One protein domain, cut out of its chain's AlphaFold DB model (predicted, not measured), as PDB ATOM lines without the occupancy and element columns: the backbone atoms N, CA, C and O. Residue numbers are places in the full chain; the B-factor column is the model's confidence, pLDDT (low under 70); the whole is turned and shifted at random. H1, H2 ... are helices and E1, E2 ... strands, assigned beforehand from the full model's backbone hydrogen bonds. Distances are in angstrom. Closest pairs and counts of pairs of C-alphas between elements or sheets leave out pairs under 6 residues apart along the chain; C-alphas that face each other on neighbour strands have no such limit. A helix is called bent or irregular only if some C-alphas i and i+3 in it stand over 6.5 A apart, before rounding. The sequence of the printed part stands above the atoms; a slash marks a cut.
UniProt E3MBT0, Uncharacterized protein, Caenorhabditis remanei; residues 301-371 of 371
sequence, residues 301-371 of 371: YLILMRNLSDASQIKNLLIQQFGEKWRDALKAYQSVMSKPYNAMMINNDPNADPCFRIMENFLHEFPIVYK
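This is residues 301 to 371 of the 371 residues of an uncharacterized protein of Caenorhabditis remanei (UniProt E3MBT0). A small twisted sheet of four antiparallel strands has one arm of a long bent helix, H1b, running along one face over the inner strands E2 and E3. The other arm, H1a, folds back from H1b in a V and lies off the sheet, while the short helix H2 sits on the opposite face, beside the strands. The printed part has 71 residues, with two named helices and four named strands in the order E1 H1 E2 H2 E3 E4; the sheet order is E1 - E2 - E3 - E4, and the class is mixed, helices and strands. It is compact, with a radius of gyration of the C-alphas of 11.5 A and spans of 32 by 28 by 17 A.

In the sheet, E1 is residues 301 to 305, 13.0 A from first to last C-alpha, beginning at C-alpha 301 (119.512, 190.182, 214.572). E2 is residues 343 to 347, 12.8 A; E3 is residues 358 to 360, 7.2 A; E4 is residues 368 to 370, 6.7 A, ending at C-alpha 370 (108.521, 191.601, 203.727). By its hydrogen bonds H1 was assigned as one helix, residues 311 to 336, but it is bent: C-alphas 321 and 324 are 9.6 A apart. Its arms are H1a, residues 311 to 321, 15.7 A, and H1b, residues 324 to 336, 20.6 A, ending at C-alpha 336 (115.660, 186.656, 198.804). H1b is itself irregular, with C-alphas 324 and 327 7.6 A apart. H2 is residues 354 to 357, 5.5 A.

E1 and E2 are antiparallel at 160 degrees, with N 304 and O 344 2.8 A apart, within hydrogen-bond range. E2 and E3 are antiparallel at 150 degrees, with N 345 and O 359 at 2.8 A. The hairpin E3 and E4 is antiparallel at 148 degrees, with N 360 and O 368 at 2.9 A. H1b is on the sheet at a height of 9.5 A and runs along the strands, at 0 degrees to E3 on the local plane; its closest C-alphas to E2 are Val 336 and Met 344, 6.4 A. H1a touches H1b, which touches it with residues 325 to 330 alone; the closest C-alphas are those of Ile 319 and Trp 326, 5.1 A apart. The arms run opposite ways at a steep tilt of 52 degrees. H1a is only just not on the sheet, with 4 pairs of C-alphas within 10 A. H2 is on the opposite face from H1b, at a height of 4.6 A and over none of the strands; its closest C-alphas to E4 are Phe 356 and Val 369, 5.9 A. Every O i to N i+4 pair is within hydrogen-bond range in H1a, 8 of 9 in H1b, and H2 is too short for such a pair.

The C-alphas of Ser 309 and Asn 351 are the two farthest apart, 33.7 A. The printed part has no cut and no long link. Its mean pLDDT is 85.5; residues 308 to 310 and 365 to 366 are under 70.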
ATOM      1  N   TYR A 301     119.565 190.360 216.017       92.12
ATOM      2  CA  TYR A 301     119.512 190.182 214.572       92.12
ATOM      3  C   TYR A 301     119.932 188.762 214.205       92.12
ATOM      4  O   TYR A 301     120.899 188.231 214.750       92.12
ATOM      5  N   LEU A 302     119.223 188.151 213.256       92.38
ATOM      6  CA  LEU A 302     119.642 186.905 212.613       92.38
ATOM      7  C   LEU A 302     119.802 187.160 211.119       92.38
ATOM      8  O   LEU A 302     118.827 187.482 210.443       92.38
ATOM      9  N   ILE A 303     121.016 186.991 210.602       93.06
ATOM     10  CA  ILE A 303     121.314 187.126 209.174       93.06
ATOM     11  C   ILE A 303     121.385 185.727 208.569       93.06
ATOM     12  O   ILE A 303     122.240 184.918 208.922       93.06
ATOM     13  N   LEU A 304     120.452 185.432 207.670       91.44
ATOM     14  CA  LEU A 304     120.318 184.146 207.003       91.44
ATOM     15  C   LEU A 304     120.806 184.265 205.564       91.44
ATOM     16  O   LEU A 304     120.278 185.050 204.780       91.44
ATOM     17  N   MET A 305     121.790 183.443 205.218       89.38
ATOM     18  CA  MET A 305     122.275 183.275 203.851       89.38
ATOM     19  C   MET A 305     121.758 181.963 203.262       89.38
ATOM     20  O   MET A 305     121.135 181.148 203.951       89.38
ATOM     21  N   ARG A 306     122.017 181.751 201.969       86.38
ATOM     22  CA  ARG A 306     121.544 180.570 201.248       86.38
ATOM     23  C   ARG A 306     122.109 179.286 201.855       86.38
ATOM     24  O   ARG A 306     123.272 178.949 201.660       86.38
ATOM     25  N   ASN A 307     121.244 178.532 202.523       76.06
ATOM     26  CA  ASN A 307     121.554 177.190 203.000       76.06
ATOM     27  C   ASN A 307     121.424 176.173 201.851       76.06
ATOM     28  O   ASN A 307     120.339 175.999 201.294       76.06
ATOM     29  N   LEU A 308     122.531 175.516 201.489       63.66
ATOM     30  CA  LEU A 308     122.580 174.484 200.444       63.66
ATOM     31  C   LEU A 308     122.233 173.083 200.964       63.66
ATOM     32  O   LEU A 308     121.944 172.192 200.168       63.66
ATOM     33  N   SER A 309     122.298 172.880 202.277       58.69
ATOM     34  CA  SER A 309     122.461 171.552 202.861       58.69
ATOM     35  C   SER A 309     121.179 170.997 203.476       58.69
ATOM     36  O   SER A 309     121.038 169.778 203.524       58.69
ATOM     37  N   ASP A 310     120.229 171.839 203.912       64.94
ATOM     38  CA  ASP A 310     118.967 171.337 204.472       64.94
ATOM     39  C   ASP A 310     117.837 172.388 204.546       64.94
ATOM     40  O   ASP A 310     117.831 173.286 205.393       64.94
ATOM     41  N   ALA A 311     116.811 172.244 203.700       70.75
ATOM     42  CA  ALA A 311     115.613 173.091 203.735       70.75
ATOM     43  C   ALA A 311     114.809 172.947 205.047       70.75
ATOM     44  O   ALA A 311     114.078 173.865 205.435       70.75
ATOM     45  N   SER A 312     114.943 171.815 205.753       77.75
ATOM     46  CA  SER A 312     114.245 171.569 207.018       77.75
ATOM     47  C   SER A 312     114.778 172.446 208.154       77.75
ATOM     48  O   SER A 312     114.003 172.887 209.006       77.75
ATOM     49  N   GLN A 313     116.070 172.790 208.115       80.19
ATOM     50  CA  GLN A 313     116.704 173.660 209.100       80.19
ATOM     51  C   GLN A 313     116.091 175.062 209.066       80.19
ATOM     52  O   GLN A 313     115.589 175.552 210.079       80.19
ATOM     53  N   ILE A 314     116.053 175.690 207.891       86.31
ATOM     54  CA  ILE A 314     115.453 177.022 207.742       86.31
ATOM     55  C   ILE A 314     113.986 176.999 208.174       86.31
ATOM     56  O   ILE A 314     113.562 177.851 208.947       86.31
ATOM     57  N   LYS A 315     113.223 175.979 207.766       87.56
ATOM     58  CA  LYS A 315     111.825 175.828 208.185       87.56
ATOM     59  C   LYS A 315     111.673 175.803 209.710       87.56
ATOM     60  O   LYS A 315     110.853 176.541 210.248       87.56
ATOM     61  N   ASN A 316     112.445 174.972 210.404       86.25
ATOM     62  CA  ASN A 316     112.364 174.837 211.859       86.25
ATOM     63  C   ASN A 316     112.762 176.135 212.582       86.25
ATOM     64  O   ASN A 316     112.119 176.504 213.564       86.25
ATOM     65  N   LEU A 317     113.765 176.856 212.072       88.06
ATOM     66  CA  LEU A 317     114.133 178.175 212.588       88.06
ATOM     67  C   LEU A 317     112.981 179.175 212.425       88.06
ATOM     68  O   LEU A 317     112.614 179.854 213.379       88.06
ATOM     69  N   LEU A 318     112.374 179.241 211.239       90.50
ATOM     70  CA  LEU A 318     111.266 180.157 210.972       90.50
ATOM     71  C   LEU A 318     110.025 179.827 211.810       90.50
ATOM     72  O   LEU A 318     109.346 180.742 212.265       90.50
ATOM     73  N   ILE A 319     109.755 178.547 212.085       90.38
ATOM     74  CA  ILE A 319     108.700 178.140 213.029       90.38
ATOM     75  C   ILE A 319     108.979 178.706 214.426       90.38
ATOM     76  O   ILE A 319     108.072 179.253 215.048       90.38
ATOM     77  N   GLN A 320     110.224 178.627 214.905       87.56
ATOM     78  CA  GLN A 320     110.605 179.190 216.208       87.56
ATOM     79  C   GLN A 320     110.484 180.722 216.241       87.56
ATOM     80  O   GLN A 320     110.076 181.269 217.258       87.56
ATOM     81  N   GLN A 321     110.812 181.411 215.142       88.88
ATOM     82  CA  GLN A 321     110.845 182.880 215.081       88.88
ATOM     83  C   GLN A 321     109.490 183.540 214.768       88.88
ATOM     84  O   GLN A 321     109.289 184.701 215.126       88.88
ATOM     85  N   PHE A 322     108.579 182.839 214.079       90.19
ATOM     86  CA  PHE A 322     107.330 183.410 213.547       90.19
ATOM     87  C   PHE A 322     106.060 182.645 213.940       90.19
ATOM     88  O   PHE A 322     104.957 183.081 213.597       90.19
ATOM     89  N   GLY A 323     106.177 181.504 214.630       89.75
ATOM     90  CA  GLY A 323     105.027 180.687 215.016       89.75
ATOM     91  C   GLY A 323     104.192 180.298 213.798       89.75
ATOM     92  O   GLY A 323     104.720 179.781 212.819       89.75
ATOM     93  N   GLU A 324     102.889 180.581 213.819       90.19
ATOM     94  CA  GLU A 324     101.952 180.225 212.740       90.19
ATOM     95  C   GLU A 324     102.250 180.912 211.393       90.19
ATOM     96  O   GLU A 324     101.945 180.350 210.337       90.19
ATOM     97  N   LYS A 325     102.915 182.078 211.413       88.19
ATOM     98  CA  LYS A 325     103.246 182.881 210.220       88.19
ATOM     99  C   LYS A 325     104.521 182.433 209.496       88.19
ATOM    100  O   LYS A 325     104.937 183.052 208.519       88.19
ATOM    101  N   TRP A 326     105.140 181.328 209.920       92.88
ATOM    102  CA  TRP A 326     106.404 180.834 209.351       92.88
ATOM    103  C   TRP A 326     106.373 180.604 207.832       92.88
ATOM    104  O   TRP A 326     107.415 180.664 207.182       92.88
ATOM    105  N   ARG A 327     105.196 180.328 207.251       93.25
ATOM    106  CA  ARG A 327     105.048 180.081 205.808       93.25
ATOM    107  C   ARG A 327     105.321 181.325 204.972       93.25
ATOM    108  O   ARG A 327     105.922 181.200 203.910       93.25
ATOM    109  N   ASP A 328     104.905 182.497 205.439       91.75
ATOM    110  CA  ASP A 328     105.137 183.748 204.713       91.75
ATOM    111  C   ASP A 328     106.599 184.178 204.847       91.75
ATOM    112  O   ASP A 328     107.236 184.505 203.846       91.75
ATOM    113  N   ALA A 329     107.192 183.984 206.030       92.38
ATOM    114  CA  ALA A 329     108.631 184.142 206.222       92.38
ATOM    115  C   ALA A 329     109.452 183.184 205.335       92.38
ATOM    116  O   ALA A 329     110.499 183.563 204.810       92.38
ATOM    117  N   LEU A 330     108.973 181.953 205.108       93.12
ATOM    118  CA  LEU A 330     109.637 181.009 204.205       93.12
ATOM    119  C   LEU A 330     109.566 181.473 202.744       93.12
ATOM    120  O   LEU A 330     110.560 181.350 202.031       93.12
ATOM    121  N   LYS A 331     108.430 182.026 202.298       92.88
ATOM    122  CA  LYS A 331     108.316 182.617 200.953       92.88
ATOM    123  C   LYS A 331     109.254 183.811 200.791       92.88
ATOM    124  O   LYS A 331     109.916 183.913 199.762       92.88
ATOM    125  N   ALA A 332     109.337 184.680 201.803       93.25
ATOM    126  CA  ALA A 332     110.274 185.799 201.817       93.25
ATOM    127  C   ALA A 332     111.715 185.294 201.676       93.25
ATOM    128  O   ALA A 332     112.396 185.668 200.727       93.25
ATOM    129  N   TYR A 333     112.135 184.339 202.514       93.25
ATOM    130  CA  TYR A 333     113.453 183.708 202.410       93.25
ATOM    131  C   TYR A 333     113.718 183.144 201.007       93.25
ATOM    132  O   TYR A 333     114.756 183.425 200.419       93.25
ATOM    133  N   GLN A 334     112.779 182.388 200.433       92.12
ATOM    134  CA  GLN A 334     112.927 181.833 199.082       92.12
ATOM    135  C   GLN A 334     113.075 182.921 198.009       92.12
ATOM    136  O   GLN A 334     113.881 182.763 197.094       92.12
ATOM    137  N   SER A 335     112.335 184.026 198.139       92.50
ATOM    138  CA  SER A 335     112.445 185.191 197.256       92.50
ATOM    139  C   SER A 335     113.832 185.831 197.350       92.50
ATOM    140  O   SER A 335     114.500 185.993 196.329       92.50
ATOM    141  N   VAL A 336     114.323 186.086 198.567       92.44
ATOM    142  CA  VAL A 336     115.660 186.656 198.804       92.44
ATOM    143  C   VAL A 336     116.755 185.750 198.237       92.44
ATOM    144  O   VAL A 336     117.630 186.211 197.503       92.44
ATOM    145  N   MET A 337     116.672 184.443 198.505       91.69
ATOM    146  CA  MET A 337     117.671 183.454 198.080       91.69
ATOM    147  C   MET A 337     117.625 183.103 196.587       91.69
ATOM    148  O   MET A 337     118.480 182.347 196.115       91.69
ATOM    149  N   SER A 338     116.652 183.631 195.833       89.94
ATOM    150  CA  SER A 338     116.629 183.507 194.370       89.94
ATOM    151  C   SER A 338     117.796 184.254 193.711       89.94
ATOM    152  O   SER A 338     118.247 183.864 192.634       89.94
ATOM    153  N   LYS A 339     118.326 185.285 194.385       87.44
ATOM    154  CA  LYS A 339     119.488 186.061 193.948       87.44
ATOM    155  C   LYS A 339     120.776 185.492 194.564       87.44
ATOM    156  O   LYS A 339     120.792 185.163 195.754       87.44
ATOM    157  N   PRO A 340     121.869 185.362 193.792       85.69
ATOM    158  CA  PRO A 340     123.146 184.889 194.318       85.69
ATOM    159  C   PRO A 340     123.734 185.884 195.332       85.69
ATOM    160  O   PRO A 340     123.549 187.089 195.195       85.69
ATOM    161  N   TYR A 341     124.456 185.365 196.334       84.50
ATOM    162  CA  TYR A 341     125.147 186.135 197.390       84.50
ATOM    163  C   TYR A 341     124.260 187.041 198.256       84.50
ATOM    164  O   TYR A 341     124.763 187.910 198.963       84.50
ATOM    165  N   ASN A 342     122.949 186.824 198.228       89.31
ATOM    166  CA  ASN A 342     122.005 187.623 198.986       89.31
ATOM    167  C   ASN A 342     121.813 187.103 200.419       89.31
ATOM    168  O   ASN A 342     122.095 185.937 200.719       89.31
ATOM    169  N   ALA A 343     121.289 187.961 201.294       93.19
ATOM    170  CA  ALA A 343     121.029 187.642 202.690       93.19
ATOM    171  C   ALA A 343     119.694 188.233 203.161       93.19
ATOM    172  O   ALA A 343     119.312 189.339 202.782       93.19
ATOM    173  N   MET A 344     118.997 187.495 204.023       94.25
ATOM    174  CA  MET A 344     117.774 187.936 204.692       94.25
ATOM    175  C   MET A 344     118.080 188.207 206.162       94.25
ATOM    176  O   MET A 344     118.597 187.326 206.844       94.25
ATOM    177  N   MET A 345     117.717 189.378 206.673       94.81
ATOM    178  CA  MET A 345     117.784 189.687 208.098       94.81
ATOM    179  C   MET A 345     116.419 189.512 208.755       94.81
ATOM    180  O   MET A 345     115.401 189.987 208.250       94.81
ATOM    181  N   ILE A 346     116.413 188.851 209.908       94.12
ATOM    182  CA  ILE A 346     115.304 188.851 210.858       94.12
ATOM    183  C   ILE A 346     115.666 189.836 211.968       94.12
ATOM    184  O   ILE A 346     116.697 189.669 212.624       94.12
ATOM    185  N   ASN A 347     114.822 190.847 212.168       92.62
ATOM    186  CA  ASN A 347     115.001 191.867 213.198       92.62
ATOM    187  C   ASN A 347     114.179 191.527 214.450       92.62
ATOM    188  O   ASN A 347     112.946 191.546 214.417       92.62
ATOM    189  N   ASN A 348     114.868 191.198 215.543       90.44
ATOM    190  CA  ASN A 348     114.315 190.906 216.867       90.44
ATOM    191  C   ASN A 348     114.408 192.080 217.847       90.44
ATOM    192  O   ASN A 348     114.076 191.887 219.015       90.44
ATOM    193  N   ASP A 349     114.834 193.269 217.417       87.12
ATOM    194  CA  ASP A 349     114.849 194.442 218.289       87.12
ATOM    195  C   ASP A 349     113.420 194.754 218.780       87.12
ATOM    196  O   ASP A 349     112.530 194.995 217.959       87.12
ATOM    197  N   PRO A 350     113.170 194.746 220.104       82.50
ATOM    198  CA  PRO A 350     111.847 195.030 220.655       82.50
ATOM    199  C   PRO A 350     111.357 196.457 220.369       82.50
ATOM    200  O   PRO A 350     110.161 196.711 220.489       82.50
ATOM    201  N   ASN A 351     112.254 197.378 220.005       82.00
ATOM    202  CA  ASN A 351     111.920 198.762 219.673       82.00
ATOM    203  C   ASN A 351     111.743 198.994 218.164       82.00
ATOM    204  O   ASN A 351     111.367 200.098 217.766       82.00
ATOM    205  N   ALA A 352     112.024 197.996 217.320       79.81
ATOM    206  CA  ALA A 352     111.855 198.134 215.880       79.81
ATOM    207  C   ALA A 352     110.373 198.140 215.484       79.81
ATOM    208  O   ALA A 352     109.546 197.430 216.061       79.81
ATOM    209  N   ASP A 353     110.038 198.915 214.449       80.50
ATOM    210  CA  ASP A 353     108.699 198.881 213.861       80.50
ATOM    211  C   ASP A 353     108.410 197.455 213.332       80.50
ATOM    212  O   ASP A 353     109.244 196.894 212.608       80.50
ATOM    213  N   PRO A 354     107.246 196.851 213.659       80.88
ATOM    214  CA  PRO A 354     106.902 195.483 213.267       80.88
ATOM    215  C   PRO A 354     106.980 195.203 211.766       80.88
ATOM    216  O   PRO A 354     107.145 194.047 211.372       80.88
ATOM    217  N   CYS A 355     106.855 196.228 210.920       82.12
ATOM    218  CA  CYS A 355     107.039 196.082 209.484       82.12
ATOM    219  C   CYS A 355     108.466 195.627 209.173       82.12
ATOM    220  O   CYS A 355     108.634 194.722 208.373       82.12
ATOM    221  N   PHE A 356     109.487 196.136 209.863       84.31
ATOM    222  CA  PHE A 356     110.901 195.829 209.611       84.31
ATOM    223  C   PHE A 356     111.345 194.462 210.157       84.31
ATOM    224  O   PHE A 356     112.534 194.203 210.326       84.31
ATOM    225  N   ARG A 357     110.404 193.552 210.427       89.94
ATOM    226  CA  ARG A 357     110.684 192.224 210.978       89.94
ATOM    227  C   ARG A 357     111.525 191.351 210.041       89.94
ATOM    228  O   ARG A 357     112.367 190.594 210.526       89.94
ATOM    229  N   ILE A 358     111.288 191.432 208.731       93.69
ATOM    230  CA  ILE A 358     112.021 190.687 207.698       93.69
ATOM    231  C   ILE A 358     112.534 191.672 206.653       93.69
ATOM    232  O   ILE A 358     111.744 192.387 206.038       93.69
ATOM    233  N   MET A 359     113.848 191.667 206.429       91.94
ATOM    234  CA  MET A 359     114.513 192.598 205.520       91.94
ATOM    235  C   MET A 359     115.469 191.892 204.550       91.94
ATOM    236  O   MET A 359     116.272 191.052 204.952       91.94
ATOM    237  N   GLU A 360     115.418 192.273 203.277       89.62
ATOM    238  CA  GLU A 360     116.469 192.066 202.270       89.62
ATOM    239  C   GLU A 360     117.208 193.388 202.056       89.62
ATOM    240  O   GLU A 360     116.634 194.461 202.250       89.62
ATOM    241  N   ASN A 361     118.478 193.320 201.643       85.25
ATOM    242  CA  ASN A 361     119.316 194.505 201.457       85.25
ATOM    243  C   ASN A 361     119.331 195.374 202.722       85.25
ATOM    244  O   ASN A 361     119.258 196.589 202.655       85.25
ATOM    245  N   PHE A 362     119.415 194.749 203.896       83.44
ATOM    246  CA  PHE A 362     119.344 195.430 205.194       83.44
ATOM    247  C   PHE A 362     120.544 196.344 205.499       83.44
ATOM    248  O   PHE A 362     120.533 197.051 206.497       83.44
ATOM    249  N   LEU A 363     121.572 196.337 204.645       75.12
ATOM    250  CA  LEU A 363     122.668 197.314 204.660       75.12
ATOM    251  C   LEU A 363     122.371 198.552 203.781       75.12
ATOM    252  O   LEU A 363     123.171 199.480 203.731       75.12
ATOM    253  N   HIS A 364     121.242 198.553 203.066       70.56
ATOM    254  CA  HIS A 364     120.733 199.638 202.224       70.56
ATOM    255  C   HIS A 364     119.723 200.483 203.035       70.56
ATOM    256  O   HIS A 364     118.977 199.945 203.842       70.56
ATOM    257  N   GLU A 365     119.663 201.794 202.800       50.91
ATOM    258  CA  GLU A 365     118.782 202.805 203.439       50.91
ATOM    259  C   GLU A 365     117.307 202.499 203.209       50.91
ATOM    260  O   GLU A 365     116.478 202.682 204.093       50.91
ATOM    261  N   PHE A 366     116.997 201.987 202.021       62.12
ATOM    262  CA  PHE A 366     115.693 201.426 201.676       62.12
ATOM    263  C   PHE A 366     115.769 199.897 201.652       62.12
ATOM    264  O   PHE A 366     115.856 199.314 200.564       62.12
ATOM    265  N   PRO A 367     115.795 199.229 202.820       79.00
ATOM    266  CA  PRO A 367     115.740 197.781 202.851       79.00
ATOM    267  C   PRO A 367     114.407 197.326 202.262       79.00
ATOM    268  O   PRO A 367     113.364 197.965 202.434       79.00
ATOM    269  N   ILE A 368     114.428 196.203 201.555       83.69
ATOM    270  CA  ILE A 368     113.200 195.597 201.057       83.69
ATOM    271  C   ILE A 368     112.569 194.860 202.229       83.69
ATOM    272  O   ILE A 368     113.140 193.913 202.768       83.69
ATOM    273  N   VAL A 369     111.387 195.314 202.625       87.56
ATOM    274  CA  VAL A 369     110.658 194.783 203.771       87.56
ATOM    275  C   VAL A 369     109.597 193.785 203.311       87.56
ATOM    276  O   VAL A 369     108.813 194.073 202.404       87.56
ATOM    277  N   TYR A 370     109.536 192.628 203.972       85.56
ATOM    278  CA  TYR A 370     108.521 191.601 203.727       85.56
ATOM    279  C   TYR A 370     107.499 191.582 204.868       85.56
ATOM    280  O   TYR A 370     107.876 191.625 206.038       85.56
ATOM    281  N   LYS A 371     106.210 191.517 204.513       75.88
ATOM    282  CA  LYS A 371     105.080 191.504 205.456       75.88
ATOM    283  C   LYS A 371     104.592 190.099 205.778       75.88
ATOM    284  O   LYS A 371     104.581 189.264 204.846       75.88
TER     285      LYS A 371